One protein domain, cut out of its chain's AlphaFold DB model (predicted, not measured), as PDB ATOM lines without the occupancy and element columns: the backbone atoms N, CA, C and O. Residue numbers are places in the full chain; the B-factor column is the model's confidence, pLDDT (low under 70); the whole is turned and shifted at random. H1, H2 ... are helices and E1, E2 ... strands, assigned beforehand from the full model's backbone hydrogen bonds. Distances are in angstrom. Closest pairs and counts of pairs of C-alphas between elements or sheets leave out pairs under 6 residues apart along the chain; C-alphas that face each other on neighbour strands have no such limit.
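Overview. This is residues 32 to 121 of the 127 residues of an uncharacterized protein of Desulfobacterales bacterium SG8_35_2 (UniProt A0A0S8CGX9). Two lobes make up this domain: a small sheet of three strands, E1 to E3, and a larger sheet of five, E4 to E8, curled like part of a barrel and grazed by the short helix H1. A long loop, residues 53 to 68, joins the lobes; its residues 57 to 62 stick out. The printed part has 90 residues, with elements in the order E1 E2 E3 E4 E5 E6 H1 E7 E8; both sheets, E1 - E2 - E3 and E6 - E5 - E4 - E7 - E8, are antiparallel. The class is mostly strand, with under half of the residues in named elements. The whole is only just loose, close to compact, with a radius of gyration of the C-alphas of 15.0 A and spans of 43 by 30 by 20 A.

Along the chain. E1, residues 32 to 35, 7.7 A, begins at C-alpha 32 (53.301, -4.078, 3.013). E2 is residues 40 to 43, 9.7 A, and E3 residues 49 to 52, 9.5 A. E4, residues 69 to 76, 19.0 A, bends by 51 degrees at residue 72. E5 is residues 80 to 85, 15.5 A; E6, 90 to 94, 13.4 A; H1, 99 to 102, 5.0 A; E7, 108 to 112, 13.4 A. E8, residues 117 to 120, 10.6 A, ends at C-alpha 120 (28.136, -8.353, 6.023).

Arrangement. E1 E2 E3 is a meander of two hairpins, each strand the antiparallel neighbour of the one before; N 33 and O 41, and N 42 and O 50, are 2.8 A apart. E4 E5 E6 is another such meander, with N 72 and O 84, and N 83 and O 91, at 2.8 A. The folded sheet bends back on itself at E4, its hinge: E6 and E5 face the hairpin E7 and E8. Across the antiparallel neighbours E4 and E7, N 71 and O 109 are within hydrogen-bond range at 2.8 A. H1, too short for an O i to N i+4 pair, has its 1 O i to N i+3 pair within range.

Size, cuts and confidence. The C-alphas farthest apart, of Val 59 and Asn 78, are 44.9 A apart. The printed part has no cut; the link E3 to E4 is long. Mean pLDDT of the printed part is 77.8, with 25 residues under 70, among them 52 to 66.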
ATOM      1  N   VAL A  32      53.951  -4.778   4.122       79.19
ATOM      2  CA  VAL A  32      53.301  -4.078   3.013       79.19
ATOM      3  C   VAL A  32      53.827  -4.706   1.733       79.19
ATOM      4  O   VAL A  32      55.018  -4.614   1.452       79.19
ATOM      5  N   ASP A  33      52.942  -5.374   1.008       78.06
ATOM      6  CA  ASP A  33      53.286  -6.113  -0.200       78.06
ATOM      7  C   ASP A  33      53.155  -5.231  -1.442       78.06
ATOM      8  O   ASP A  33      54.065  -5.137  -2.256       78.06
ATOM      9  N   GLU A  34      52.029  -4.524  -1.558       78.94
ATOM     10  CA  GLU A  34      51.744  -3.660  -2.701       78.94
ATOM     11  C   GLU A  34      50.888  -2.465  -2.281       78.94
ATOM     12  O   GLU A  34      50.064  -2.546  -1.369       78.94
ATOM     13  N   VAL A  35      51.058  -1.337  -2.966       76.31
ATOM     14  CA  VAL A  35      50.201  -0.165  -2.802       76.31
ATOM     15  C   VAL A  35      49.540   0.128  -4.138       76.31
ATOM     16  O   VAL A  35      50.211   0.532  -5.083       76.31
ATOM     17  N   THR A  36      48.222  -0.041  -4.205       70.19
ATOM     18  CA  THR A  36      47.445   0.126  -5.437       70.19
ATOM     19  C   THR A  36      46.554   1.366  -5.361       70.19
ATOM     20  O   THR A  36      46.439   2.027  -4.322       70.19
ATOM     21  N   SER A  37      45.884   1.683  -6.472       60.81
ATOM     22  CA  SER A  37      44.817   2.691  -6.503       60.81
ATOM     23  C   SER A  37      43.592   2.291  -5.669       60.81
ATOM     24  O   SER A  37      42.800   3.155  -5.304       60.81
ATOM     25  N   GLN A  38      43.450   1.003  -5.341       60.03
ATOM     26  CA  GLN A  38      42.319   0.433  -4.606       60.03
ATOM     27  C   GLN A  38      42.607   0.234  -3.109       60.03
ATOM     28  O   GLN A  38      41.676   0.031  -2.337       60.03
ATOM     29  N   GLY A  39      43.872   0.292  -2.669       67.00
ATOM     30  CA  GLY A  39      44.219   0.092  -1.261       67.00
ATOM     31  C   GLY A  39      45.685  -0.253  -1.009       67.00
ATOM     32  O   GLY A  39      46.574   0.076  -1.795       67.00
ATOM     33  N   ILE A  40      45.948  -0.882   0.136       77.62
ATOM     34  CA  ILE A  40      47.252  -1.472   0.469       77.62
ATOM     35  C   ILE A  40      47.064  -2.976   0.558       77.62
ATOM     36  O   ILE A  40      46.229  -3.441   1.329       77.62
ATOM     37  N   ILE A  41      47.857  -3.727  -0.194       77.62
ATOM     38  CA  ILE A  41      47.948  -5.168  -0.042       77.62
ATOM     39  C   ILE A  41      48.948  -5.453   1.073       77.62
ATOM     40  O   ILE A  41      50.125  -5.101   0.976       77.62
ATOM     41  N   LEU A  42      48.470  -6.060   2.150       79.25
ATOM     42  CA  LEU A  42      49.290  -6.539   3.253       79.25
ATOM     43  C   LEU A  42      49.531  -8.034   3.098       79.25
ATOM     44  O   LEU A  42      48.611  -8.762   2.741       79.25
ATOM     45  N   ARG A  43      50.740  -8.494   3.404       75.06
ATOM     46  CA  ARG A  43      51.106  -9.905   3.459       75.06
ATOM     47  C   ARG A  43      51.410 -10.309   4.895       75.06
ATOM     48  O   ARG A  43      52.182  -9.629   5.573       75.06
ATOM     49  N   ASP A  44      50.800 -11.382   5.381       69.62
ATOM     50  CA  ASP A  44      51.161 -11.944   6.687       69.62
ATOM     51  C   ASP A  44      52.382 -12.879   6.595       69.62
ATOM     52  O   ASP A  44      52.960 -13.095   5.529       69.62
ATOM     53  N   PHE A  45      52.815 -13.421   7.734       65.44
ATOM     54  CA  PHE A  45      53.974 -14.318   7.801       65.44
ATOM     55  C   PHE A  45      53.725 -15.707   7.186       65.44
ATOM     56  O   PHE A  45      54.677 -16.458   6.995       65.44
ATOM     57  N   GLU A  46      52.472 -16.047   6.881       66.62
ATOM     58  CA  GLU A  46      52.068 -17.279   6.187       66.62
ATOM     59  C   GLU A  46      51.972 -17.066   4.668       66.62
ATOM     60  O   GLU A  46      51.767 -18.017   3.921       66.62
ATOM     61  N   GLY A  47      52.167 -15.827   4.198       67.12
ATOM     62  CA  GLY A  47      52.125 -15.466   2.785       67.12
ATOM     63  C   GLY A  47      50.746 -15.041   2.283       67.12
ATOM     64  O   GLY A  47      50.610 -14.738   1.098       67.12
ATOM     65  N   ASN A  48      49.738 -14.959   3.155       69.12
ATOM     66  CA  ASN A  48      48.387 -14.556   2.773       69.12
ATOM     67  C   ASN A  48      48.330 -13.060   2.464       69.12
ATOM     68  O   ASN A  48      48.903 -12.259   3.207       69.12
ATOM     69  N   ARG A  49      47.608 -12.678   1.404       77.50
ATOM     70  CA  ARG A  49      47.486 -11.289   0.936       77.50
ATOM     71  C   ARG A  49      46.113 -10.709   1.278       77.50
ATOM     72  O   ARG A  49      45.085 -11.335   1.053       77.50
ATOM     73  N   PHE A  50      46.096  -9.477   1.776       66.19
ATOM     74  CA  PHE A  50      44.888  -8.768   2.194       66.19
ATOM     75  C   PHE A  50      44.837  -7.389   1.551       66.19
ATOM     76  O   PHE A  50      45.683  -6.551   1.855       66.19
ATOM     77  N   LEU A  51      43.824  -7.110   0.727       73.19
ATOM     78  CA  LEU A  51      43.544  -5.743   0.298       73.19
ATOM     79  C   LEU A  51      42.867  -4.983   1.445       73.19
ATOM     80  O   LEU A  51      41.728  -5.265   1.816       73.19
ATOM     81  N   VAL A  52      43.574  -4.007   2.000       68.38
ATOM     82  CA  VAL A  52      43.061  -3.117   3.037       68.38
ATOM     83  C   VAL A  52      42.678  -1.786   2.411       68.38
ATOM     84  O   VAL A  52      43.503  -1.108   1.791       68.38
ATOM     85  N   ASP A  53      41.418  -1.406   2.615       57.88
ATOM     86  CA  ASP A  53      40.884  -0.116   2.192       57.88
ATOM     87  C   ASP A  53      41.638   1.023   2.908       57.88
ATOM     88  O   ASP A  53      41.738   1.069   4.142       57.88
ATOM     89  N   LYS A  54      42.231   1.937   2.134       53.22
ATOM     90  CA  LYS A  54      43.042   3.036   2.673       53.22
ATOM     91  C   LYS A  54      42.136   4.066   3.343       53.22
ATOM     92  O   LYS A  54      41.578   4.938   2.687       53.22
ATOM     93  N   ARG A  55      42.122   4.098   4.676       50.56
ATOM     94  CA  ARG A  55      41.831   5.339   5.418       50.56
ATOM     95  C   ARG A  55      43.106   5.836   6.087       50.56
ATOM     96  O   ARG A  55      43.357   5.578   7.262       50.56
ATOM     97  N   TYR A  56      43.935   6.517   5.303       43.91
ATOM     98  CA  TYR A  56      45.087   7.250   5.819       43.91
ATOM     99  C   TYR A  56      44.594   8.543   6.481       43.91
ATOM    100  O   TYR A  56      43.991   9.389   5.822       43.91
ATOM    101  N   ASP A  57      44.794   8.672   7.795       45.78
ATOM    102  CA  ASP A  57      44.489   9.904   8.526       45.78
ATOM    103  C   ASP A  57      45.633  10.896   8.272       45.78
ATOM    104  O   ASP A  57      46.681  10.837   8.922       45.78
ATOM    105  N   THR A  58      45.441  11.769   7.280       38.56
ATOM    106  CA  THR A  58      46.426  12.771   6.840       38.56
ATOM    107  C   THR A  58      46.765  13.780   7.934       38.56
ATOM    108  O   THR A  58      47.883  14.285   7.964       38.56
ATOM    109  N   VAL A  59      45.836  14.044   8.859       49.03
ATOM    110  CA  VAL A  59      46.021  14.993   9.966       49.03
ATOM    111  C   VAL A  59      46.916  14.390  11.046       49.03
ATOM    112  O   VAL A  59      47.741  15.085  11.634       49.03
ATOM    113  N   LYS A  60      46.771  13.088  11.311       43.97
ATOM    114  CA  LYS A  60      47.534  12.393  12.359       43.97
ATOM    115  C   LYS A  60      48.767  11.656  11.847       43.97
ATOM    116  O   LYS A  60      49.468  11.079  12.675       43.97
ATOM    117  N   ASN A  61      49.005  11.650  10.531       41.12
ATOM    118  CA  ASN A  61      50.046  10.859   9.863       41.12
ATOM    119  C   ASN A  61      50.063   9.407  10.377       41.12
ATOM    120  O   ASN A  61      51.091   8.859  10.777       41.12
ATOM    121  N   LYS A  62      48.871   8.810  10.489       44.03
ATOM    122  CA  LYS A  62      48.689   7.478  11.069       44.03
ATOM    123  C   LYS A  62      47.804   6.633  10.176       44.03
ATOM    124  O   LYS A  62      46.734   7.052   9.731       44.03
ATOM    125  N   MET A  63      48.243   5.399   9.963       46.56
ATOM    126  CA  MET A  63      47.419   4.376   9.343       46.56
ATOM    127  C   MET A  63      46.302   4.003  10.318       46.56
ATOM    128  O   MET A  63      46.559   3.511  11.420       46.56
ATOM    129  N   LYS A  64      45.048   4.268   9.943       47.28
ATOM    130  CA  LYS A  64      43.905   3.871  10.758       47.28
ATOM    131  C   LYS A  64      43.572   2.421  10.435       47.28
ATOM    132  O   LYS A  64      42.934   2.139   9.428       47.28
ATOM    133  N   ILE A  65      44.020   1.510  11.295       53.59
ATOM    134  CA  ILE A  65      43.707   0.085  11.173       53.59
ATOM    135  C   ILE A  65      42.190  -0.073  11.300       53.59
ATOM    136  O   ILE A  65      41.582   0.364  12.285       53.59
ATOM    137  N   HIS A  66      41.565  -0.643  10.273       65.94
ATOM    138  CA  HIS A  66      40.138  -0.910  10.292       65.94
ATOM    139  C   HIS A  66      39.861  -1.972  11.372       65.94
ATOM    140  O   HIS A  66      40.454  -3.046  11.334       65.94
ATOM    141  N   PRO A  67      38.990  -1.706  12.363       74.31
ATOM    142  CA  PRO A  67      38.806  -2.603  13.507       74.31
ATOM    143  C   PRO A  67      37.998  -3.860  13.161       74.31
ATOM    144  O   PRO A  67      37.685  -4.643  14.060       74.31
ATOM    145  N   TRP A  68      37.586  -3.998  11.902       81.38
ATOM    146  CA  TRP A  68      36.849  -5.146  11.417       81.38
ATOM    147  C   TRP A  68      37.761  -6.001  10.551       81.38
ATOM    148  O   TRP A  68      38.380  -5.483   9.624       81.38
ATOM    149  N   GLN A  69      37.817  -7.288  10.873       78.38
ATOM    150  CA  GLN A  69      38.608  -8.296  10.178       78.38
ATOM    151  C   GLN A  69      37.693  -9.253   9.408       78.38
ATOM    152  O   GLN A  69      36.577  -9.510   9.865       78.38
ATOM    153  N   PRO A  70      38.131  -9.797   8.265       84.06
ATOM    154  CA  PRO A  70      37.343 -10.768   7.520       84.06
ATOM    155  C   PRO A  70      37.170 -12.068   8.319       84.06
ATOM    156  O   PRO A  70      38.093 -12.539   8.984       84.06
ATOM    157  N   ALA A  71      35.980 -12.650   8.235       86.25
ATOM    158  CA  ALA A  71      35.645 -13.937   8.822       86.25
ATOM    159  C   ALA A  71      34.545 -14.631   8.008       86.25
ATOM    160  O   ALA A  71      33.833 -14.004   7.218       86.25
ATOM    161  N   ARG A  72      34.376 -15.934   8.221       90.50
ATOM    162  CA  ARG A  72      33.302 -16.732   7.624       90.50
ATOM    163  C   ARG A  72      32.442 -17.353   8.710       90.50
ATOM    164  O   ARG A  72      32.972 -17.908   9.662       90.50
ATOM    165  N   ILE A  73      31.126 -17.331   8.552       93.25
ATOM    166  CA  ILE A  73      30.234 -18.033   9.480       93.25
ATOM    167  C   ILE A  73      30.313 -19.539   9.225       93.25
ATOM    168  O   ILE A  73      29.977 -20.003   8.134       93.25
ATOM    169  N   THR A  74      30.719 -20.316  10.224       94.19
ATOM    170  CA  THR A  74      30.779 -21.786  10.144       94.19
ATOM    171  C   THR A  74      29.576 -22.457  10.779       94.19
ATOM    172  O   THR A  74      29.159 -23.525  10.325       94.19
ATOM    173  N   GLU A  75      28.977 -21.821  11.782       95.25
ATOM    174  CA  GLU A  75      27.829 -22.358  12.501       95.25
ATOM    175  C   GLU A  75      26.952 -21.239  13.067       95.25
ATOM    176  O   GLU A  75      27.438 -20.174  13.448       95.25
ATOM    177  N   ILE A  76      25.644 -21.490  13.108       94.00
ATOM    178  CA  ILE A  76      24.656 -20.629  13.754       94.00
ATOM    179  C   ILE A  76      23.958 -21.484  14.804       94.00
ATOM    180  O   ILE A  76      23.134 -22.333  14.470       94.00
ATOM    181  N   GLY A  77      24.320 -21.262  16.062       89.88
ATOM    182  CA  GLY A  77      23.695 -21.899  17.207       89.88
ATOM    183  C   GLY A  77      22.447 -21.152  17.676       89.88
ATOM    184  O   GLY A  77      21.956 -20.200  17.056       89.88
ATOM    185  N   ASN A  78      21.925 -21.572  18.828       88.25
ATOM    186  CA  ASN A  78      20.754 -20.926  19.415       88.25
ATOM    187  C   ASN A  78      21.062 -19.520  19.937       88.25
ATOM    188  O   ASN A  78      20.335 -18.582  19.609       88.25
ATOM    189  N   ASN A  79      22.171 -19.382  20.666       92.25
ATOM    190  CA  ASN A  79      22.555 -18.145  21.347       92.25
ATOM    191  C   ASN A  79      23.892 -17.579  20.857       92.25
ATOM    192  O   ASN A  79      24.342 -16.557  21.375       92.25
ATOM    193  N   SER A  80      24.506 -18.191  19.847       94.38
ATOM    194  CA  SER A  80      25.800 -17.766  19.324       94.38
ATOM    195  C   SER A  80      25.982 -18.090  17.842       94.38
ATOM    196  O   SER A  80      25.232 -18.863  17.246       94.38
ATOM    197  N   ILE A  81      26.962 -17.428  17.235       95.25
ATOM    198  CA  ILE A  81      27.433 -17.648  15.871       95.25
ATOM    199  C   ILE A  81      28.920 -17.969  15.957       95.25
ATOM    200  O   ILE A  81      29.687 -17.181  16.516       95.25
ATOM    201  N   THR A  82      29.321 -19.087  15.364       95.44
ATOM    202  CA  THR A  82      30.727 -19.473  15.250       95.44
ATOM    203  C   THR A  82      31.290 -18.925  13.950       95.44
ATOM    204  O   THR A  82      30.711 -19.088  12.868       95.44
ATOM    205  N   LEU A  83      32.429 -18.257  14.063       92.56
ATOM    206  CA  LEU A  83      33.171 -17.673  12.961       92.56
ATOM    207  C   LEU A  83      34.480 -18.429  12.773       92.56
ATOM    208  O   LEU A  83      35.168 -18.696  13.749       92.56
ATOM    209  N   MET A  84      34.846 -18.692  11.527       89.31
ATOM    210  CA  MET A  84      36.210 -19.004  11.121       89.31
ATOM    211  C   MET A  84      36.904 -17.702  10.740       89.31
ATOM    212  O   MET A  84      36.473 -17.006   9.815       89.31
ATOM    213  N   LEU A  85      37.953 -17.362  11.475       83.62
ATOM    214  CA  LEU A  85      38.836 -16.249  11.163       83.62
ATOM    215  C   LEU A  85      39.825 -16.665  10.066       83.62
ATOM    216  O   LEU A  85      40.016 -17.847   9.788       83.62
ATOM    217  N   HIS A  86      40.473 -15.690   9.430       70.50
ATOM    218  CA  HIS A  86      41.418 -15.983   8.348       70.50
ATOM    219  C   HIS A  86      42.626 -16.823   8.809       70.50
ATOM    220  O   HIS A  86      43.163 -17.607   8.038       70.50
ATOM    221  N   ASN A  87      43.056 -16.689  10.064       68.25
ATOM    222  CA  ASN A  87      44.154 -17.477  10.639       68.25
ATOM    223  C   ASN A  87      43.751 -18.926  10.991       68.25
ATOM    224  O   ASN A  87      44.510 -19.620  11.657       68.25
ATOM    225  N   GLY A  88      42.550 -19.375  10.607       75.19
ATOM    226  CA  GLY A  88      42.043 -20.710  10.929       75.19
ATOM    227  C   GLY A  88      41.533 -20.860  12.365       75.19
ATOM    228  O   GLY A  88      41.039 -21.927  12.725       75.19
ATOM    229  N   GLU A  89      41.617 -19.813  13.189       81.25
ATOM    230  CA  GLU A  89      41.033 -19.821  14.526       81.25
ATOM    231  C   GLU A  89      39.519 -19.629  14.462       81.25
ATOM    232  O   GLU A  89      38.970 -18.974  13.569       81.25
ATOM    233  N   THR A  90      38.834 -20.159  15.470       88.81
ATOM    234  CA  THR A  90      37.398 -19.964  15.630       88.81
ATOM    235  C   THR A  90      37.097 -18.906  16.680       88.81
ATOM    236  O   THR A  90      37.679 -18.922  17.764       88.81
ATOM    237  N   ALA A  91      36.135 -18.032  16.397       87.81
ATOM    238  CA  ALA A  91      35.610 -17.067  17.356       87.81
ATOM    239  C   ALA A  91      34.105 -17.258  17.537       87.81
ATOM    240  O   ALA A  91      33.371 -17.430  16.564       87.81
ATOM    241  N   GLU A  92      33.638 -17.178  18.779       93.00
ATOM    242  CA  GLU A  92      32.216 -17.243  19.099       93.00
ATOM    243  C   GLU A  92      31.660 -15.837  19.339       93.00
ATOM    244  O   GLU A  92      32.239 -15.012  20.052       93.00
ATOM    245  N   VAL A  93      30.526 -15.541  18.708       92.25
ATOM    246  CA  VAL A  93      29.831 -14.261  18.838       92.25
ATOM    247  C   VAL A  93      28.446 -14.495  19.402       92.25
ATOM    248  O   VAL A  93      27.636 -15.189  18.795       92.25
ATOM    249  N   ASN A  94      28.147 -13.854  20.531       92.31
ATOM    250  CA  ASN A  94      26.811 -13.883  21.119       92.31
ATOM    251  C   ASN A  94      25.762 -13.381  20.120       92.31
ATOM    252  O   ASN A  94      25.915 -12.320  19.502       92.31
ATOM    253  N   MET A  95      24.675 -14.134  20.000       89.94
ATOM    254  CA  MET A  95      23.555 -13.820  19.127       89.94
ATOM    255  C   MET A  95      22.907 -12.509  19.568       89.94
ATOM    256  O   MET A  95      22.433 -12.376  20.696       89.94
ATOM    257  N   LYS A  96      22.864 -11.530  18.663       88.50
ATOM    258  CA  LYS A  96      22.137 -10.273  18.871       88.50
ATOM    259  C   LYS A  96      20.784 -10.338  18.177       88.50
ATOM    260  O   LYS A  96      20.589 -11.102  17.229       88.50
ATOM    261  N   ARG A  97      19.841  -9.511  18.633       86.31
ATOM    262  CA  ARG A  97      18.515  -9.400  18.014       86.31
ATOM    263  C   ARG A  97      18.662  -9.138  16.507       86.31
ATOM    264  O   ARG A  97      19.356  -8.204  16.114       86.31
ATOM    265  N   GLY A  98      18.031  -9.976  15.686       84.75
ATOM    266  CA  GLY A  98      18.049  -9.878  14.222       84.75
ATOM    267  C   GLY A  98      19.214 -10.584  13.517       84.75
ATOM    268  O   GLY A  98      19.139 -10.792  12.312       84.75
ATOM    269  N   TYR A  99      20.263 -11.026  14.224       90.94
ATOM    270  CA  TYR A  99      21.388 -11.719  13.574       90.94
ATOM    271  C   TYR A  99      20.960 -13.028  12.897       90.94
ATOM    272  O   TYR A  99      21.420 -13.322  11.799       90.94
ATOM    273  N   ARG A 100      20.030 -13.768  13.505       88.12
ATOM    274  CA  ARG A 100      19.506 -15.030  12.960       88.12
ATOM    275  C   ARG A 100      18.852 -14.878  11.577       88.12
ATOM    276  O   ARG A 100      18.907 -15.806  10.785       88.12
ATOM    277  N   GLU A 101      18.245 -13.731  11.293       90.44
ATOM    278  CA  GLU A 101      17.584 -13.456  10.008       90.44
ATOM    279  C   GLU A 101      18.551 -12.836   8.990       90.44
ATOM    280  O   GLU A 101      18.400 -13.008   7.784       90.44
ATOM    281  N   GLN A 102      19.562 -12.112   9.474       91.31
ATOM    282  CA  GLN A 102      20.516 -11.386   8.633       91.31
ATOM    283  C   GLN A 102      21.653 -12.271   8.120       91.31
ATOM    284  O   GLN A 102      22.230 -11.986   7.068       91.31
ATOM    285  N   PHE A 103      22.007 -13.319   8.860       93.56
ATOM    286  CA  PHE A 103      23.191 -14.127   8.608       93.56
ATOM    287  C   PHE A 103      22.851 -15.604   8.437       93.56
ATOM    288  O   PHE A 103      21.957 -16.135   9.088       93.56
ATOM    289  N   LYS A 104      23.615 -16.279   7.579       93.56
ATOM    290  CA  LYS A 104      23.543 -17.719   7.328       93.56
ATOM    291  C   LYS A 104      24.937 -18.340   7.364       93.56
ATOM    292  O   LYS A 104      25.952 -17.673   7.151       93.56
ATOM    293  N   LYS A 105      24.982 -19.648   7.610       93.44
ATOM    294  CA  LYS A 105      26.211 -20.437   7.492       93.44
ATOM    295  C   LYS A 105      26.819 -20.261   6.096       93.44
ATOM    296  O   LYS A 105      26.106 -20.297   5.097       93.44
ATOM    297  N   GLY A 106      28.133 -20.070   6.046       88.25
ATOM    298  CA  GLY A 106      28.905 -19.821   4.831       88.25
ATOM    299  C   GLY A 106      29.062 -18.346   4.456       88.25
ATOM    300  O   GLY A 106      29.897 -18.046   3.607       88.25
ATOM    301  N   ASP A 107      28.328 -17.424   5.087       87.88
ATOM    302  CA  ASP A 107      28.462 -15.998   4.791       87.88
ATOM    303  C   ASP A 107      29.861 -15.467   5.112       87.88
ATOM    304  O   ASP A 107      30.433 -15.766   6.165       87.88
ATOM    305  N   LEU A 108      30.359 -14.600   4.230       87.12
ATOM    306  CA  LEU A 108      31.504 -13.741   4.505       87.12
ATOM    307  C   LEU A 108      31.042 -12.511   5.288       87.12
ATOM    308  O   LEU A 108      30.139 -11.771   4.881       87.12
ATOM    309  N   VAL A 109      31.680 -12.291   6.427       89.31
ATOM    310  CA  VAL A 109      31.372 -11.206   7.352       89.31
ATOM    311  C   VAL A 109      32.644 -10.484   7.752       89.31
ATOM    312  O   VAL A 109      33.745 -11.017   7.657       89.31
ATOM    313  N   GLU A 110      32.489  -9.258   8.226       87.25
ATOM    314  CA  GLU A 110      33.546  -8.587   8.957       87.25
ATOM    315  C   GLU A 110      33.237  -8.666  10.451       87.25
ATOM    316  O   GLU A 110      32.141  -8.317  10.899       87.25
ATOM    317  N   TYR A 111      34.216  -9.114  11.226       86.69
ATOM    318  CA  TYR A 111      34.144  -9.319  12.660       86.69
ATOM    319  C   TYR A 111      34.924  -8.238  13.405       86.69
ATOM    320  O   TYR A 111      36.057  -7.916  13.065       86.69
ATOM    321  N   LYS A 112      34.335  -7.686  14.464       87.62
ATOM    322  CA  LYS A 112      34.984  -6.741  15.372       87.62
ATOM    323  C   LYS A 112      35.112  -7.359  16.756       87.62
ATOM    324  O   LYS A 112      34.158  -7.334  17.541       87.62
ATOM    325  N   ALA A 113      36.315  -7.845  17.061       82.75
ATOM    326  CA  ALA A 113      36.627  -8.563  18.297       82.75
ATOM    327  C   ALA A 113      36.297  -7.753  19.557       82.75
ATOM    328  O   ALA A 113      35.585  -8.234  20.434       82.75
ATOM    329  N   SER A 114      36.684  -6.475  19.591       81.62
ATOM    330  CA  SER A 114      36.469  -5.590  20.748       81.62
ATOM    331  C   SER A 114      35.007  -5.402  21.164       81.62
ATOM    332  O   SER A 114      34.749  -4.942  22.271       81.62
ATOM    333  N   LYS A 115      34.040  -5.704  20.287       82.19
ATOM    334  CA  LYS A 115      32.606  -5.549  20.578       82.19
ATOM    335  C   LYS A 115      31.780  -6.818  20.367       82.19
ATOM    336  O   LYS A 115      30.554  -6.751  20.510       82.19
ATOM    337  N   GLY A 116      32.406  -7.931  19.971       87.12
ATOM    338  CA  GLY A 116      31.685  -9.138  19.558       87.12
ATOM    339  C   GLY A 116      30.602  -8.806  18.526       87.12
ATOM    340  O   GLY A 116      29.417  -9.042  18.758       87.12
ATOM    341  N   GLN A 117      30.969  -8.089  17.463       90.94
ATOM    342  CA  GLN A 117      30.032  -7.634  16.432       90.94
ATOM    343  C   GLN A 117      30.414  -8.210  15.081       90.94
ATOM    344  O   GLN A 117      31.598  -8.283  14.762       90.94
ATOM    345  N   ILE A 118      29.403  -8.529  14.278       91.50
ATOM    346  CA  ILE A 118      29.569  -8.898  12.875       91.50
ATOM    347  C   ILE A 118      28.715  -8.001  11.981       91.50
ATOM    348  O   ILE A 118      27.658  -7.517  12.396       91.50
ATOM    349  N   LYS A 119      29.188  -7.778  10.756       90.62
ATOM    350  CA  LYS A 119      28.435  -7.166   9.654       90.62
ATOM    351  C   LYS A 119      28.733  -7.907   8.355       90.62
ATOM    352  O   LYS A 119      29.748  -8.590   8.264       90.62
ATOM    353  N   LYS A 120      27.868  -7.780   7.349       86.25
ATOM    354  CA  LYS A 120      28.136  -8.353   6.023       86.25
ATOM    355  C   LYS A 120      29.414  -7.752   5.452       86.25
ATOM    356  O   LYS A 120      29.592  -6.536   5.501       86.25
ATOM    357  N   SER A 121      30.286  -8.614   4.942       78.56
ATOM    358  CA  SER A 121      31.439  -8.160   4.180       78.56
ATOM    359  C   SER A 121      30.982  -7.786   2.774       78.56
ATOM    360  O   SER A 121      30.237  -8.534   2.144       78.56
TER     361      SER A 121